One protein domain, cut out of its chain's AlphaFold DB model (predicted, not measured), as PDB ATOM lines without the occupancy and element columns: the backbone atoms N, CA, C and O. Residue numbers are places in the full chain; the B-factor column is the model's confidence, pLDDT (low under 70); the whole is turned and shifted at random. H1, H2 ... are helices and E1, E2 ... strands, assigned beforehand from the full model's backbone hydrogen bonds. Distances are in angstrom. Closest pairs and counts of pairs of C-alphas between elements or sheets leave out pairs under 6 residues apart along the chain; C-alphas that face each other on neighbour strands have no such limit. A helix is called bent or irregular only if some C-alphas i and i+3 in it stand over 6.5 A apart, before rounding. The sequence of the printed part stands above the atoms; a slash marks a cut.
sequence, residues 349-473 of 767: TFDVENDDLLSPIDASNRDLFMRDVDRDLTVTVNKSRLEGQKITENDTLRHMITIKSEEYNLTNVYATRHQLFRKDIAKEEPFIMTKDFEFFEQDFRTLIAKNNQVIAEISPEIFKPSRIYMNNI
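Overview. This is residues 349 to 473 of the 767 residues of the protein "KH_10 domain-containing protein" of Thelazia callipaeda (UniProt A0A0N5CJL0). A strongly twisted wall of four antiparallel strands, E1, E4, E3 and E2, has H1 over one face, running along its strands as a second layer. H2 lies at one end of the sheet and only grazes it, while residues 389 to 394, in the loop between E3 and E4, stick out. The printed part has 125 residues, with E1, E2, E3, E4, H1 and H2 in that order along the chain; the class is mixed, helices and strands, and named elements hold 57 residues, under half. The whole is only just compact, close to loose, with a radius of gyration of the C-alphas of 16.1 A, and its spans are 52 by 37 by 26 A.

Along the chain. In the sheet, E4 is residues 398 to 406, 26.4 A from first to last C-alpha, and E3 is residues 377 to 383, 20.2 A. The edge strands are E1, residues 349 to 353, 13.8 A, and E2, residues 368 to 372, 12.9 A. E1 begins with C-alpha 349 at (150.989, 138.073, 105.573). H1 is residues 407 to 420, 20.3 A, beginning with C-alpha 407 at (157.799, 150.089, 110.541). H2 is residues 442 to 458, 24.6 A, ending with C-alpha 458 at (168.306, 148.203, 91.027).

Arrangement. E4 and E3 form a hairpin, antiparallel at 158 degrees, with N 400 and O 382 2.8 A apart, within hydrogen-bond range. E3 and E2 also form a hairpin, at 164 degrees, with N 372 and O 377 at 2.8 A. E2, E3 and E4 are a meander, each strand the antiparallel neighbour of the one before. E1 is the antiparallel neighbour of E4 at 149 degrees, with N 401 and O 350 at 2.8 A; with the meander it forms a Greek key, the first of four strands beside the fourth. H1 is on the sheet at a height of 8.1 A, over E4, at 21 degrees to it on the local plane; their closest C-alphas, of Ile 403 and Val 413, are 6.4 A apart. H1 is irregular, with C-alphas 408 and 411 8.0 A apart. H2 only grazes the sheet, with its residues 448 to 456, and is apart from H1. Every O i to N i+4 pair is within hydrogen-bond range in H2, and 8 of 10 in H1.

Size, cuts and confidence. The two C-alphas farthest apart, of Thr 392 and Asp 443, are 52.6 A apart. The printed part has no cut. The links E1 to E2, E3 to E4 and H1 to H2 are long. The mean pLDDT of the printed part is 82.2; residue 389, residues 392 to 395 and residues 460 to 473 are under 70.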
ATOM      1  N   THR A 349     151.487 139.201 106.381       96.62
ATOM      2  CA  THR A 349     150.989 138.073 105.573       96.62
ATOM      3  C   THR A 349     149.632 137.591 106.079       96.62
ATOM      4  O   THR A 349     149.432 137.458 107.287       96.62
ATOM      5  N   PHE A 350     148.710 137.283 105.168       94.69
ATOM      6  CA  PHE A 350     147.410 136.679 105.478       94.69
ATOM      7  C   PHE A 350     146.870 135.851 104.305       94.69
ATOM      8  O   PHE A 350     147.242 136.074 103.153       94.69
ATOM      9  N   ASP A 351     145.984 134.903 104.598       92.25
ATOM     10  CA  ASP A 351     145.199 134.173 103.599       92.25
ATOM     11  C   ASP A 351     143.814 134.837 103.439       92.25
ATOM     12  O   ASP A 351     143.271 135.377 104.401       92.25
ATOM     13  N   VAL A 352     143.246 134.823 102.228       90.50
ATOM     14  CA  VAL A 352     141.943 135.444 101.903       90.50
ATOM     15  C   VAL A 352     141.221 134.679 100.784       90.50
ATOM     16  O   VAL A 352     141.877 134.107  99.903       90.50
ATOM     17  N   GLU A 353     139.880 134.643 100.790       88.25
ATOM     18  CA  GLU A 353     139.122 134.070  99.675       88.25
ATOM     19  C   GLU A 353     138.984 135.065  98.521       88.25
ATOM     20  O   GLU A 353     138.837 136.273  98.686       88.25
ATOM     21  N   ASN A 354     138.991 134.543  97.299       88.38
ATOM     22  CA  ASN A 354     138.851 135.330  96.079       88.38
ATOM     23  C   ASN A 354     137.524 136.111  95.992       88.38
ATOM     24  O   ASN A 354     137.442 137.123  95.294       88.38
ATOM     25  N   ASP A 355     136.509 135.646  96.716       86.94
ATOM     26  CA  ASP A 355     135.192 136.270  96.804       86.94
ATOM     27  C   ASP A 355     135.078 137.280  97.961       86.94
ATOM     28  O   ASP A 355     134.096 138.021  98.019       86.94
ATOM     29  N   ASP A 356     136.099 137.391  98.813       88.25
ATOM     30  CA  ASP A 356     136.208 138.450  99.823       88.25
ATOM     31  C   ASP A 356     136.889 139.706  99.251       88.25
ATOM     32  O   ASP A 356     136.686 140.824  99.735       88.25
ATOM     33  N   LEU A 357     137.693 139.522  98.196       88.69
ATOM     34  CA  LEU A 357     138.458 140.577  97.540       88.69
ATOM     35  C   LEU A 357     137.579 141.536  96.730       88.69
ATOM     36  O   LEU A 357     136.693 141.125  95.969       88.69
ATOM     37  N   LEU A 358     137.884 142.831  96.843       88.75
ATOM     38  CA  LEU A 358     137.247 143.923  96.101       88.75
ATOM     39  C   LEU A 358     137.356 143.721  94.582       88.75
ATOM     40  O   LEU A 358     136.387 143.948  93.862       88.75
ATOM     41  N   SER A 359     138.503 143.211  94.124       86.38
ATOM     42  CA  SER A 359     138.683 142.634  92.792       86.38
ATOM     43  C   SER A 359     139.140 141.179  92.922       86.38
ATOM     44  O   SER A 359     140.229 140.946  93.447       86.38
ATOM     45  N   PRO A 360     138.363 140.202  92.418       85.19
ATOM     46  CA  PRO A 360     138.832 138.839  92.185       85.19
ATOM     47  C   PRO A 360     140.141 138.778  91.383       85.19
ATOM     48  O   PRO A 360     140.432 139.665  90.577       85.19
ATOM     49  N   ILE A 361     140.913 137.709  91.592       85.88
ATOM     50  CA  ILE A 361     142.211 137.451  90.958       85.88
ATOM     51  C   ILE A 361     142.208 136.029  90.384       85.88
ATOM     52  O   ILE A 361     142.118 135.045  91.122       85.88
ATOM     53  N   ASP A 362     142.334 135.915  89.061       84.19
ATOM     54  CA  ASP A 362     142.374 134.624  88.368       84.19
ATOM     55  C   ASP A 362     143.568 133.763  88.794       84.19
ATOM     56  O   ASP A 362     144.661 134.259  89.074       84.19
ATOM     57  N   ALA A 363     143.402 132.438  88.749       81.94
ATOM     58  CA  ALA A 363     144.463 131.492  89.098       81.94
ATOM     59  C   ALA A 363     145.724 131.608  88.212       81.94
ATOM     60  O   ALA A 363     146.802 131.211  88.650       81.94
ATOM     61  N   SER A 364     145.606 132.158  86.996       80.12
ATOM     62  CA  SER A 364     146.730 132.460  86.094       80.12
ATOM     63  C   SER A 364     147.518 133.713  86.480       80.12
ATOM     64  O   SER A 364     148.652 133.873  86.040       80.12
ATOM     65  N   ASN A 365     146.923 134.601  87.281       77.62
ATOM     66  CA  ASN A 365     147.454 135.927  87.613       77.62
ATOM     67  C   ASN A 365     148.047 135.941  89.033       77.62
ATOM     68  O   ASN A 365     148.046 136.963  89.718       77.62
ATOM     69  N   ARG A 366     148.519 134.771  89.474       78.44
ATOM     70  CA  ARG A 366     149.201 134.527  90.746       78.44
ATOM     71  C   ARG A 366     150.708 134.680  90.597       78.44
ATOM     72  O   ARG A 366     151.222 134.799  89.487       78.44
ATOM     73  N   ASP A 367     151.383 134.709  91.741       78.19
ATOM     74  CA  ASP A 367     152.786 135.107  91.871       78.19
ATOM     75  C   ASP A 367     152.986 136.540  91.330       78.19
ATOM     76  O   ASP A 367     153.997 136.897  90.721       78.19
ATOM     77  N   LEU A 368     151.954 137.367  91.541       76.12
ATOM     78  CA  LEU A 368     151.904 138.770  91.166       76.12
ATOM     79  C   LEU A 368     152.688 139.587  92.190       76.12
ATOM     80  O   LEU A 368     152.430 139.494  93.388       76.12
ATOM     81  N   PHE A 369     153.590 140.432  91.701       79.81
ATOM     82  CA  PHE A 369     154.273 141.459  92.478       79.81
ATOM     83  C   PHE A 369     153.793 142.837  92.024       79.81
ATOM     84  O   PHE A 369     153.747 143.114  90.824       79.81
ATOM     85  N   MET A 370     153.467 143.707  92.976       85.44
ATOM     86  CA  MET A 370     153.106 145.103  92.736       85.44
ATOM     87  C   MET A 370     153.843 145.990  93.741       85.44
ATOM     88  O   MET A 370     153.773 145.724  94.939       85.44
ATOM     89  N   ARG A 371     154.492 147.065  93.280       86.25
ATOM     90  CA  ARG A 371     154.911 148.172  94.153       86.25
ATOM     91  C   ARG A 371     153.933 149.329  93.987       86.25
ATOM     92  O   ARG A 371     153.748 149.824  92.878       86.25
ATOM     93  N   ASP A 372     153.325 149.735  95.090       89.62
ATOM     94  CA  ASP A 372     152.601 150.993  95.225       89.62
ATOM     95  C   ASP A 372     153.637 152.077  95.551       89.62
ATOM     96  O   ASP A 372     154.317 152.014  96.577       89.62
ATOM     97  N   VAL A 373     153.820 153.021  94.625       87.50
ATOM     98  CA  VAL A 373     154.805 154.104  94.759       87.50
ATOM     99  C   VAL A 373     154.263 155.228  95.644       87.50
ATOM    100  O   VAL A 373     155.025 155.815  96.407       87.50
ATOM    101  N   ASP A 374     152.954 155.483  95.591       88.38
ATOM    102  CA  ASP A 374     152.298 156.580  96.310       88.38
ATOM    103  C   ASP A 374     152.205 156.290  97.818       88.38
ATOM    104  O   ASP A 374     152.194 157.210  98.638       88.38
ATOM    105  N   ARG A 375     152.166 155.004  98.193       90.50
ATOM    106  CA  ARG A 375     152.160 154.527  99.590       90.50
ATOM    107  C   ARG A 375     153.477 153.919 100.062       90.50
ATOM    108  O   ARG A 375     153.532 153.473 101.204       90.50
ATOM    109  N   ASP A 376     154.489 153.865  99.199       93.56
ATOM    110  CA  ASP A 376     155.768 153.164  99.392       93.56
ATOM    111  C   ASP A 376     155.638 151.771 100.035       93.56
ATOM    112  O   ASP A 376     156.133 151.492 101.129       93.56
ATOM    113  N   LEU A 377     154.916 150.877  99.357       94.88
ATOM    114  CA  LEU A 377     154.741 149.498  99.811       94.88
ATOM    115  C   LEU A 377     154.726 148.507  98.654       94.88
ATOM    116  O   LEU A 377     154.506 148.845  97.494       94.88
ATOM    117  N   THR A 378     154.964 147.244  98.979       93.69
ATOM    118  CA  THR A 378     154.981 146.135  98.026       93.69
ATOM    119  C   THR A 378     153.928 145.107  98.408       93.69
ATOM    120  O   THR A 378     153.963 144.575  99.515       93.69
ATOM    121  N   VAL A 379     153.023 144.785  97.484       94.19
ATOM    122  CA  VAL A 379     152.020 143.723  97.631       94.19
ATOM    123  C   VAL A 379     152.411 142.543  96.744       94.19
ATOM    124  O   VAL A 379     152.638 142.706  95.545       94.19
ATOM    125  N   THR A 380     152.459 141.342  97.319       93.25
ATOM    126  CA  THR A 380     152.633 140.087  96.573       93.25
ATOM    127  C   THR A 380     151.459 139.146  96.803       93.25
ATOM    128  O   THR A 380     151.071 138.936  97.956       93.25
ATOM    129  N   VAL A 381     150.919 138.559  95.730       92.31
ATOM    130  CA  VAL A 381     149.750 137.665  95.770       92.31
ATOM    131  C   VAL A 381     150.123 136.282  95.241       92.31
ATOM    132  O   VAL A 381     150.274 136.082  94.034       92.31
ATOM    133  N   ASN A 382     150.224 135.315  96.152       91.44
ATOM    134  CA  ASN A 382     150.630 133.940  95.855       91.44
ATOM    135  C   ASN A 382     149.454 132.972  96.089       91.44
ATOM    136  O   ASN A 382     148.475 133.316  96.758       91.44
ATOM    137  N   LYS A 383     149.532 131.731  95.588       89.69
ATOM    138  CA  LYS A 383     148.526 130.700  95.919       89.69
ATOM    139  C   LYS A 383     148.501 130.421  97.435       89.69
ATOM    140  O   LYS A 383     149.547 130.197  98.044       89.69
ATOM    141  N   SER A 384     147.305 130.376  98.030       89.31
ATOM    142  CA  SER A 384     147.124 129.969  99.429       89.31
ATOM    143  C   SER A 384     147.419 128.483  99.638       89.31
ATOM    144  O   SER A 384     147.071 127.631  98.814       89.31
ATOM    145  N   ARG A 385     147.986 128.153 100.804       83.00
ATOM    146  CA  ARG A 385     148.115 126.763 101.280       83.00
ATOM    147  C   ARG A 385     146.766 126.156 101.682       83.00
ATOM    148  O   ARG A 385     146.620 124.940 101.671       83.00
ATOM    149  N   LEU A 386     145.779 127.002 101.985       81.31
ATOM    150  CA  LEU A 386     144.432 126.641 102.436       81.31
ATOM    151  C   LEU A 386     143.413 126.557 101.280       81.31
ATOM    152  O   LEU A 386     142.209 126.511 101.524       81.31
ATOM    153  N   GLU A 387     143.876 126.542 100.025       79.38
ATOM    154  CA  GLU A 387     143.049 126.284  98.832       79.38
ATOM    155  C   GLU A 387     142.714 124.792  98.647       79.38
ATOM    156  O   GLU A 387     141.655 124.453  98.120       79.38
ATOM    157  N   GLY A 388     143.609 123.893  99.074       71.25
ATOM    158  CA  GLY A 388     143.452 122.443  98.911       71.25
ATOM    159  C   GLY A 388     143.192 122.003  97.462       71.25
ATOM    160  O   GLY A 388     143.735 122.579  96.511       71.25
ATOM    161  N   GLN A 389     142.368 120.966  97.294       69.94
ATOM    162  CA  GLN A 389     141.830 120.532  95.996       69.94
ATOM    163  C   GLN A 389     140.470 121.189  95.700       69.94
ATOM    164  O   GLN A 389     139.795 121.646  96.619       69.94
ATOM    165  N   LYS A 390     140.023 121.216  94.434       71.75
ATOM    166  CA  LYS A 390     138.644 121.620  94.089       71.75
ATOM    167  C   LYS A 390     137.715 120.402  94.180       71.75
ATOM    168  O   LYS A 390     137.784 119.502  93.348       71.75
ATOM    169  N   ILE A 391     136.879 120.371  95.216       70.12
ATOM    170  CA  ILE A 391     136.004 119.257  95.609       70.12
ATOM    171  C   ILE A 391     134.551 119.512  95.162       70.12
ATOM    172  O   ILE A 391     133.819 118.559  94.861       70.12
ATOM    173  N   THR A 392     134.129 120.781  95.098       65.69
ATOM    174  CA  THR A 392     132.799 121.208  94.617       65.69
ATOM    175  C   THR A 392     132.891 122.363  93.621       65.69
ATOM    176  O   THR A 392     133.933 123.001  93.512       65.69
ATOM    177  N   GLU A 393     131.814 122.664  92.890       65.69
ATOM    178  CA  GLU A 393     131.774 123.810  91.964       65.69
ATOM    179  C   GLU A 393     131.899 125.158  92.698       65.69
ATOM    180  O   GLU A 393     132.598 126.051  92.207       65.69
ATOM    181  N   ASN A 394     131.325 125.245  93.904       64.19
ATOM    182  CA  ASN A 394     131.297 126.423  94.779       64.19
ATOM    183  C   ASN A 394     132.641 126.716  95.474       64.19
ATOM    184  O   ASN A 394     132.755 127.719  96.173       64.19
ATOM    185  N   ASP A 395     133.656 125.861  95.313       69.00
ATOM    186  CA  ASP A 395     134.971 126.081  95.919       69.00
ATOM    187  C   ASP A 395     135.655 127.304  95.283       69.00
ATOM    188  O   ASP A 395     135.987 127.303  94.085       69.00
ATOM    189  N   THR A 396     135.861 128.331  96.108       75.94
ATOM    190  CA  THR A 396     136.530 129.596  95.794       75.94
ATOM    191  C   THR A 396     138.042 129.410  95.651       75.94
ATOM    192  O   THR A 396     138.660 128.541  96.271       75.94
ATOM    193  N   LEU A 397     138.672 130.247  94.823       85.81
ATOM    194  CA  LEU A 397     140.130 130.395  94.837       85.81
ATOM    195  C   LEU A 397     140.562 131.066  96.149       85.81
ATOM    196  O   LEU A 397     139.834 131.900  96.687       85.81
ATOM    197  N   ARG A 398     141.756 130.740  96.658       87.88
ATOM    198  CA  ARG A 398     142.298 131.359  97.878       87.88
ATOM    199  C   ARG A 398     143.727 131.834  97.688       87.88
ATOM    200  O   ARG A 398     144.566 131.130  97.123       87.88
ATOM    201  N   HIS A 399     144.017 133.031  98.177       90.38
ATOM    202  CA  HIS A 399     145.284 133.714  97.928       90.38
ATOM    203  C   HIS A 399     145.986 134.028  99.247       90.38
ATOM    204  O   HIS A 399     145.348 134.466 100.199       90.38
ATOM    205  N   MET A 400     147.298 133.809  99.295       92.88
ATOM    206  CA  MET A 400     148.158 134.272 100.379       92.88
ATOM    207  C   MET A 400     148.719 135.631  99.959       92.88
ATOM    208  O   MET A 400     149.593 135.710  99.091       92.88
ATOM    209  N   ILE A 401     148.190 136.698 100.552       94.38
ATOM    210  CA  ILE A 401     148.646 138.067 100.324       94.38
ATOM    211  C   ILE A 401     149.761 138.381 101.318       94.38
ATOM    212  O   ILE A 401     149.735 137.965 102.475       94.38
ATOM    213  N   THR A 402     150.777 139.105 100.862       96.31
ATOM    214  CA  THR A 402     151.813 139.676 101.726       96.31
ATOM    215  C   THR A 402     152.061 141.124 101.342       96.31
ATOM    216  O   THR A 402     152.285 141.419 100.171       96.31
ATOM    217  N   ILE A 403     152.026 142.012 102.334       97.19
ATOM    218  CA  ILE A 403     152.302 143.442 102.197       97.19
ATOM    219  C   ILE A 403     153.614 143.739 102.935       97.19
ATOM    220  O   ILE A 403     153.740 143.418 104.117       97.19
ATOM    221  N   LYS A 404     154.594 144.325 102.242       96.00
ATOM    222  CA  LYS A 404     155.916 144.696 102.770       96.00
ATOM    223  C   LYS A 404     156.126 146.208 102.694       96.00
ATOM    224  O   LYS A 404     155.761 146.814 101.688       96.00
ATOM    225  N   SER A 405     156.737 146.773 103.726       96.25
ATOM    226  CA  SER A 405     157.225 148.160 103.823       96.25
ATOM    227  C   SER A 405     158.126 148.239 105.072       96.25
ATOM    228  O   SER A 405     158.645 147.207 105.501       96.25
ATOM    229  N   GLU A 406     158.289 149.402 105.690       95.69
ATOM    230  CA  GLU A 406     159.060 149.645 106.914       95.69
ATOM    231  C   GLU A 406     158.147 150.031 108.097       95.69
ATOM    232  O   GLU A 406     156.980 150.390 107.914       95.69
ATOM    233  N   GLU A 407     158.642 149.939 109.339       96.19
ATOM    234  CA  GLU A 407     157.799 150.089 110.541       96.19
ATOM    235  C   GLU A 407     157.143 151.480 110.655       96.19
ATOM    236  O   GLU A 407     156.010 151.582 111.134       96.19
ATOM    237  N   TYR A 408     157.782 152.539 110.138       96.31
ATOM    238  CA  TYR A 408     157.192 153.888 110.086       96.31
ATOM    239  C   TYR A 408     155.894 153.959 109.262       96.31
ATOM    240  O   TYR A 408     155.072 154.856 109.471       96.31
ATOM    241  N   ASN A 409     155.703 153.020 108.330       96.31
ATOM    242  CA  ASN A 409     154.658 153.042 107.313       96.31
ATOM    243  C   ASN A 409     153.516 152.037 107.582       96.31
ATOM    244  O   ASN A 409     152.630 151.856 106.743       96.31
ATOM    245  N   LEU A 410     153.485 151.399 108.762       96.50
ATOM    246  CA  LEU A 410     152.472 150.394 109.135       96.50
ATOM    247  C   LEU A 410     151.018 150.864 108.956       96.50
ATOM    248  O   LEU A 410     150.162 150.066 108.582       96.50
ATOM    249  N   THR A 411     150.736 152.157 109.132       95.69
ATOM    250  CA  THR A 411     149.422 152.745 108.806       95.69
ATOM    251  C   THR A 411     149.001 152.478 107.355       95.69
ATOM    252  O   THR A 411     147.872 152.052 107.118       95.69
ATOM    253  N   ASN A 412     149.897 152.656 106.377       95.69
ATOM    254  CA  ASN A 412     149.590 152.379 104.971       95.69
ATOM    255  C   ASN A 412     149.508 150.875 104.681       95.69
ATOM    256  O   ASN A 412     148.707 150.462 103.841       95.69
ATOM    257  N   VAL A 413     150.267 150.044 105.404       96.50
ATOM    258  CA  VAL A 413     150.155 148.575 105.349       96.50
ATOM    259  C   VAL A 413     148.757 148.118 105.799       96.50
ATOM    260  O   VAL A 413     148.092 147.371 105.078       96.50
ATOM    261  N   TYR A 414     148.269 148.612 106.942       96.00
ATOM    262  CA  TYR A 414     146.938 148.288 107.470       96.00
ATOM    263  C   TYR A 414     145.803 148.876 106.616       96.00
ATOM    264  O   TYR A 414     144.856 148.161 106.283       96.00
ATOM    265  N   ALA A 415     145.916 150.134 106.177       94.19
ATOM    266  CA  ALA A 415     144.942 150.752 105.275       94.19
ATOM    267  C   ALA A 415     144.849 150.022 103.922       94.19
ATOM    268  O   ALA A 415     143.761 149.883 103.362       94.19
ATOM    269  N   THR A 416     145.970 149.503 103.410       94.44
ATOM    270  CA  THR A 416     145.999 148.737 102.155       94.44
ATOM    271  C   THR A 416     145.392 147.346 102.325       94.44
ATOM    272  O   THR A 416     144.633 146.933 101.454       94.44
ATOM    273  N   ARG A 417     145.602 146.659 103.462       93.56
ATOM    274  CA  ARG A 417     144.827 145.446 103.796       93.56
ATOM    275  C   ARG A 417     143.323 145.734 103.777       93.56
ATOM    276  O   ARG A 417     142.590 145.050 103.073       93.56
ATOM    277  N   HIS A 418     142.878 146.753 104.511       91.94
ATOM    278  CA  HIS A 418     141.457 147.096 104.646       91.94
ATOM    279  C   HIS A 418     140.784 147.379 103.286       91.94
ATOM    280  O   HIS A 418     139.639 146.996 103.065       91.94
ATOM    281  N   GLN A 419     141.509 147.994 102.345       90.81
ATOM    282  CA  GLN A 419     141.015 148.316 100.998       90.81
ATOM    283  C   GLN A 419     141.036 147.143 100.002       90.81
ATOM    284  O   GLN A 419     140.410 147.243  98.947       90.81
ATOM    285  N   LEU A 420     141.718 146.033 100.305       90.81
ATOM    286  CA  LEU A 420     141.670 144.829  99.466       90.81
ATOM    287  C   LEU A 420     140.333 144.080  99.597       90.81
ATOM    288  O   LEU A 420     139.979 143.326  98.690       90.81
ATOM    289  N   PHE A 421     139.580 144.294 100.679       90.00
ATOM    290  CA  PHE A 421     138.291 143.646 100.943       90.00
ATOM    291  C   PHE A 421     137.093 144.385 100.325       90.00
ATOM    292  O   PHE A 421     137.096 145.604 100.136       90.00
ATOM    293  N   ARG A 422     136.013 143.646 100.044       87.50
ATOM    294  CA  ARG A 422     134.722 144.215  99.615       87.50
ATOM    295  C   ARG A 422     134.084 145.084 100.708       87.50
ATOM    296  O   ARG A 422     134.306 144.888 101.897       87.50
ATOM    297  N   LYS A 423     133.239 146.044 100.301       84.12
ATOM    298  CA  LYS A 423     132.611 147.066 101.178       84.12
ATOM    299  C   LYS A 423     131.600 146.520 102.205       84.12
ATOM    300  O   LYS A 423     131.087 147.293 103.016       84.12
ATOM    301  N   ASP A 424     131.248 145.241 102.142       83.56
ATOM    302  CA  ASP A 424     130.557 144.503 103.201       83.56
ATOM    303  C   ASP A 424     131.562 144.004 104.253       83.56
ATOM    304  O   ASP A 424     131.471 144.428 105.400       83.56
ATOM    305  N   ILE A 425     132.571 143.230 103.848       82.81
ATOM    306  CA  ILE A 425     133.590 142.641 104.741       82.81
ATOM    307  C   ILE A 425     134.484 143.705 105.400       82.81
ATOM    308  O   ILE A 425     134.758 143.639 106.596       82.81
ATOM    309  N   ALA A 426     134.881 144.744 104.663       80.50
ATOM    310  CA  ALA A 426     135.723 145.827 105.178       80.50
ATOM    311  C   ALA A 426     135.088 146.591 106.361       80.50
ATOM    312  O   ALA A 426     135.799 147.239 107.118       80.50
ATOM    313  N   LYS A 427     133.764 146.508 106.569       79.69
ATOM    314  CA  LYS A 427     133.098 147.106 107.745       79.69
ATOM    315  C   LYS A 427     133.318 146.317 109.036       79.69
ATOM    316  O   LYS A 427     133.086 146.861 110.111       79.69
ATOM    317  N   GLU A 428     133.712 145.052 108.924       80.06
ATOM    318  CA  GLU A 428     134.002 144.156 110.047       80.06
ATOM    319  C   GLU A 428     135.514 144.113 110.360       80.06
ATOM    320  O   GLU A 428     135.911 143.752 111.467       80.06
ATOM    321  N   GLU A 429     136.362 144.552 109.421       80.50
ATOM    322  CA  GLU A 429     137.800 144.775 109.622       80.50
ATOM    323  C   GLU A 429     138.073 146.014 110.505       80.50
ATOM    324  O   GLU A 429     137.576 147.106 110.210       80.50
ATOM    325  N   PRO A 430     138.929 145.914 111.542       82.75
ATOM    326  CA  PRO A 430     139.308 147.068 112.348       82.75
ATOM    327  C   PRO A 430     140.210 148.020 111.548       82.75
ATOM    328  O   PRO A 430     141.279 147.636 111.077       82.75
ATOM    329  N   PHE A 431     139.816 149.290 111.440       86.25
ATOM    330  CA  PHE A 431     140.671 150.335 110.875       86.25
ATOM    331  C   PHE A 431     141.720 150.778 111.911       86.25
ATOM    332  O   PHE A 431     141.367 151.287 112.976       86.25
ATOM    333  N   ILE A 432     143.007 150.571 111.610       91.62
ATOM    334  CA  ILE A 432     144.127 150.806 112.539       91.62
ATOM    335  C   ILE A 432     145.041 151.918 112.020       91.62
ATOM    336  O   ILE A 432     145.496 151.878 110.879       91.62
ATOM    337  N   MET A 433     145.361 152.866 112.904       90.94
ATOM    338  CA  MET A 433     146.324 153.949 112.687       90.94
ATOM    339  C   MET A 433     147.458 153.834 113.713       90.94
ATOM    340  O   MET A 433     147.196 153.757 114.914       90.94
ATOM    341  N   THR A 434     148.709 153.850 113.256       92.31
ATOM    342  CA  THR A 434     149.916 153.737 114.096       92.31
ATOM    343  C   THR A 434     150.492 155.110 114.426       92.31
ATOM    344  O   THR A 434     150.626 155.939 113.527       92.31
ATOM    345  N   LYS A 435     150.891 155.346 115.683       90.44
ATOM    346  CA  LYS A 435     151.325 156.679 116.153       90.44
ATOM    347  C   LYS A 435     152.813 156.821 116.455       90.44
ATOM    348  O   LYS A 435     153.332 157.931 116.448       90.44
ATOM    349  N   ASP A 436     153.497 155.706 116.680       89.19
ATOM    350  CA  ASP A 436     154.885 155.603 117.151       89.19
ATOM    351  C   ASP A 436     155.876 156.448 116.328       89.19
ATOM    352  O   ASP A 436     156.890 156.914 116.843       89.19
ATOM    353  N   PHE A 437     155.551 156.657 115.049       92.94
ATOM    354  CA  PHE A 437     156.367 157.323 114.040       92.94
ATOM    355  C   PHE A 437     155.695 158.584 113.454       92.94
ATOM    356  O   PHE A 437     156.047 159.027 112.362       92.94
ATOM    357  N   GLU A 438     154.741 159.205 114.168       90.81
ATOM    358  CA  GLU A 438     154.168 160.520 113.801       90.81
ATOM    359  C   GLU A 438     155.251 161.619 113.689       90.81
ATOM    360  O   GLU A 438     155.075 162.558 112.920       90.81
ATOM    361  N   PHE A 439     156.403 161.464 114.361       92.69
ATOM    362  CA  PHE A 439     157.542 162.398 114.298       92.69
ATOM    363  C   PHE A 439     158.317 162.399 112.965       92.69
ATOM    364  O   PHE A 439     159.138 163.288 112.749       92.69
ATOM    365  N   PHE A 440     158.106 161.422 112.076       92.75
ATOM    366  CA  PHE A 440     158.692 161.463 110.733       92.75
ATOM    367  C   PHE A 440     157.982 162.532 109.897       92.75
ATOM    368  O   PHE A 440     156.822 162.340 109.515       92.75
ATOM    369  N   GLU A 441     158.675 163.625 109.581       92.06
ATOM    370  CA  GLU A 441     158.153 164.695 108.726       92.06
ATOM    371  C   GLU A 441     157.890 164.223 107.288       92.06
ATOM    372  O   GLU A 441     158.513 163.280 106.791       92.06
ATOM    373  N   GLN A 442     156.958 164.885 106.594       91.19
ATOM    374  CA  GLN A 442     156.512 164.464 105.262       91.19
ATOM    375  C   GLN A 442     157.634 164.514 104.211       91.19
ATOM    376  O   GLN A 442     157.692 163.647 103.334       91.19
ATOM    377  N   ASP A 443     158.562 165.464 104.324       92.00
ATOM    378  CA  ASP A 443     159.714 165.561 103.425       92.00
ATOM    379  C   ASP A 443     160.698 164.405 103.662       92.00
ATOM    380  O   ASP A 443     161.144 163.774 102.702       92.00
ATOM    381  N   PHE A 444     160.934 164.019 104.923       93.69
ATOM    382  CA  PHE A 444     161.717 162.823 105.253       93.69
ATOM    383  C   PHE A 444     161.045 161.556 104.695       93.69
ATOM    384  O   PHE A 444     161.702 160.765 104.019       93.69
ATOM    385  N   ARG A 445     159.727 161.377 104.888       94.12
ATOM    386  CA  ARG A 445     158.969 160.246 104.298       94.12
ATOM    387  C   ARG A 445     159.114 160.191 102.775       94.12
ATOM    388  O   ARG A 445     159.301 159.119 102.207       94.12
ATOM    389  N   THR A 446     159.087 161.352 102.122       93.44
ATOM    390  CA  THR A 446     159.263 161.485 100.668       93.44
ATOM    391  C   THR A 446     160.684 161.112 100.220       93.44
ATOM    392  O   THR A 446     160.871 160.611  99.109       93.44
ATOM    393  N   LEU A 447     161.696 161.313 101.068       93.56
ATOM    394  CA  LEU A 447     163.070 160.868 100.819       93.56
ATOM    395  C   LEU A 447     163.245 159.351 101.014       93.56
ATOM    396  O   LEU A 447     163.956 158.737 100.215       93.56
ATOM    397  N   ILE A 448     162.553 158.727 101.979       94.56
ATOM    398  CA  ILE A 448     162.506 157.256 102.103       94.56
ATOM    399  C   ILE A 448     161.866 156.636 100.851       94.56
ATOM    400  O   ILE A 448     162.476 155.784 100.212       94.56
ATOM    401  N   ALA A 449     160.706 157.139 100.415       93.00
ATOM    402  CA  ALA A 449     160.003 156.611  99.240       93.00
ATOM    403  C   ALA A 449     160.839 156.658  97.945       93.00
ATOM    404  O   ALA A 449     160.755 155.757  97.102       93.00
ATOM    405  N   LYS A 450     161.697 157.682  97.811       91.94
ATOM    406  CA  LYS A 450     162.685 157.810  96.725       91.94
ATOM    407  C   LYS A 450     163.839 156.813  96.861       91.94
ATOM    408  O   LYS A 450     164.194 156.183  95.869       91.94
ATOM    409  N   ASN A 451     164.387 156.618  98.064       93.25
ATOM    410  CA  ASN A 451     165.380 155.568  98.329       93.25
ATOM    411  C   ASN A 451     164.845 154.181  97.946       93.25
ATOM    412  O   ASN A 451     165.480 153.436  97.203       93.25
ATOM    413  N   ASN A 452     163.638 153.870  98.410       92.31
ATOM    414  CA  ASN A 452     162.988 152.585  98.195       92.31
ATOM    415  C   ASN A 452     162.612 152.362  96.722       92.31
ATOM    416  O   ASN A 452     162.659 151.228  96.243       92.31
ATOM    417  N   GLN A 453     162.341 153.433  95.966       90.25
ATOM    418  CA  GLN A 453     162.226 153.362  94.509       90.25
ATOM    419  C   GLN A 453     163.560 152.990  93.852       90.25
ATOM    420  O   GLN A 453     163.599 152.034  93.082       90.25
ATOM    421  N   VAL A 454     164.651 153.684  94.189       90.25
ATOM    422  CA  VAL A 454     165.988 153.410  93.632       90.25
ATOM    423  C   VAL A 454     166.444 151.979  93.953       90.25
ATOM    424  O   VAL A 454     166.959 151.286  93.080       90.25
ATOM    425  N   ILE A 455     166.199 151.491  95.173       89.12
ATOM    426  CA  ILE A 455     166.501 150.102  95.561       89.12
ATOM    427  C   ILE A 455     165.657 149.099  94.757       89.12
ATOM    428  O   ILE A 455     166.191 148.084  94.301       89.12
ATOM    429  N   ALA A 456     164.368 149.374  94.536       86.06
ATOM    430  CA  ALA A 456     163.498 148.513  93.733       86.06
ATOM    431  C   ALA A 456     163.903 148.476  92.246       86.06
ATOM    432  O   ALA A 456     163.859 147.413  91.634       86.06
ATOM    433  N   GLU A 457     164.340 149.602  91.677       84.81
ATOM    434  CA  GLU A 457     164.809 149.707  90.285       84.81
ATOM    435  C   GLU A 457     166.164 149.014  90.047       84.81
ATOM    436  O   GLU A 457     166.437 148.562  88.935       84.81
ATOM    437  N   ILE A 458     167.001 148.889  91.083       81.12
ATOM    438  CA  ILE A 458     168.306 148.203  91.027       81.12
ATOM    439  C   ILE A 458     168.177 146.679  91.251       81.12
ATOM    440  O   ILE A 458     169.076 145.925  90.871       81.12
ATOM    441  N   SER A 459     167.083 146.198  91.851       72.19
ATOM    442  CA  SER A 459     166.926 144.782  92.217       72.19
ATOM    443  C   SER A 459     166.656 143.874  90.999       72.19
ATOM    444  O   SER A 459     165.636 144.037  90.325       72.19
ATOM    445  N   PRO A 460     167.511 142.871  90.709       48.97
ATOM    446  CA  PRO A 460     167.442 142.108  89.458       48.97
ATOM    447  C   PRO A 460     166.330 141.047  89.403       48.97
ATOM    448  O   PRO A 460     166.089 140.489  88.334       48.97
ATOM    449  N   GLU A 461     165.662 140.727  90.516       49.19
ATOM    450  CA  GLU A 461     164.712 139.602  90.561       49.19
ATOM    451  C   GLU A 461     163.323 139.910  89.966       49.19
ATOM    452  O   GLU A 461     162.589 138.975  89.642       49.19
ATOM    453  N   ILE A 462     162.911 141.186  89.852       46.41
ATOM    454  CA  ILE A 462     161.472 141.520  89.846       46.41
ATOM    455  C   ILE A 462     161.033 142.536  88.776       46.41
ATOM    456  O   ILE A 462     160.512 143.602  89.087       46.41
ATOM    457  N   PHE A 463     161.110 142.160  87.493       37.78
ATOM    458  CA  PHE A 463     160.345 142.840  86.434       37.78
ATOM    459  C   PHE A 463     159.659 141.878  85.450       37.78
ATOM    460  O   PHE A 463     160.053 141.723  84.294       37.78
ATOM    461  N   LYS A 464     158.518 141.323  85.878       33.56
ATOM    462  CA  LYS A 464     157.370 141.137  84.974       33.56
ATOM    463  C   LYS A 464     156.460 142.361  85.133       33.56
ATOM    464  O   LYS A 464     155.780 142.446  86.154       33.56
ATOM    465  N   PRO A 465     156.417 143.311  84.179       33.56
ATOM    466  CA  PRO A 465     155.542 144.480  84.262       33.56
ATOM    467  C   PRO A 465     154.083 144.100  83.956       33.56
ATOM    468  O   PRO A 465     153.523 144.453  82.916       33.56
ATOM    469  N   SER A 466     153.458 143.365  84.878       35.00
ATOM    470  CA  SER A 466     152.035 143.032  84.856       35.00
ATOM    471  C   SER A 466     151.205 144.303  85.051       35.00
ATOM    472  O   SER A 466     150.880 144.677  86.174       35.00
ATOM    473  N   ARG A 467     150.852 144.972  83.944       32.47
ATOM    474  CA  ARG A 467     149.931 146.125  83.905       32.47
ATOM    475  C   ARG A 467     148.485 145.712  84.225       32.47
ATOM    476  O   ARG A 467     147.590 145.837  83.392       32.47
ATOM    477  N   ILE A 468     148.257 145.229  85.442       33.94
ATOM    478  CA  ILE A 468     146.927 145.120  86.039       33.94
ATOM    479  C   ILE A 468     146.628 146.479  86.681       33.94
ATOM    480  O   ILE A 468     147.382 146.960  87.525       33.94
ATOM    481  N   TYR A 469     145.555 147.128  86.230       36.62
ATOM    482  CA  TYR A 469     145.221 148.507  86.594       36.62
ATOM    483  C   TYR A 469     144.660 148.605  88.023       36.62
ATOM    484  O   TYR A 469     143.455 148.765  88.211       36.62
ATOM    485  N   MET A 470     145.538 148.598  89.034       38.59
ATOM    486  CA  MET A 470     145.179 148.994  90.409       38.59
ATOM    487  C   MET A 470     144.595 150.417  90.472       38.59
ATOM    488  O   MET A 470     143.788 150.708  91.349       38.59
ATOM    489  N   ASN A 471     144.893 151.279  89.491       34.41
ATOM    490  CA  ASN A 471     144.234 152.577  89.311       34.41
ATOM    491  C   ASN A 471     142.696 152.460  89.303       34.41
ATOM    492  O   ASN A 471     142.036 153.320  89.869       34.41
ATOM    493  N   ASN A 472     142.118 151.389  88.746       36.47
ATOM    494  CA  ASN A 472     140.661 151.194  88.713       36.47
ATOM    495  C   ASN A 472     140.077 150.696  90.052       36.47
ATOM    496  O   ASN A 472     138.862 150.588  90.183       36.47
ATOM    497  N   ILE A 473     140.930 150.369  91.026       40.56
ATOM    498  CA  ILE A 473     140.557 149.927  92.379       40.56
ATOM    499  C   ILE A 473     140.809 151.060  93.391       40.56
ATOM    500  O   ILE A 473     140.040 151.221  94.335       40.56
TER     501      ILE A 473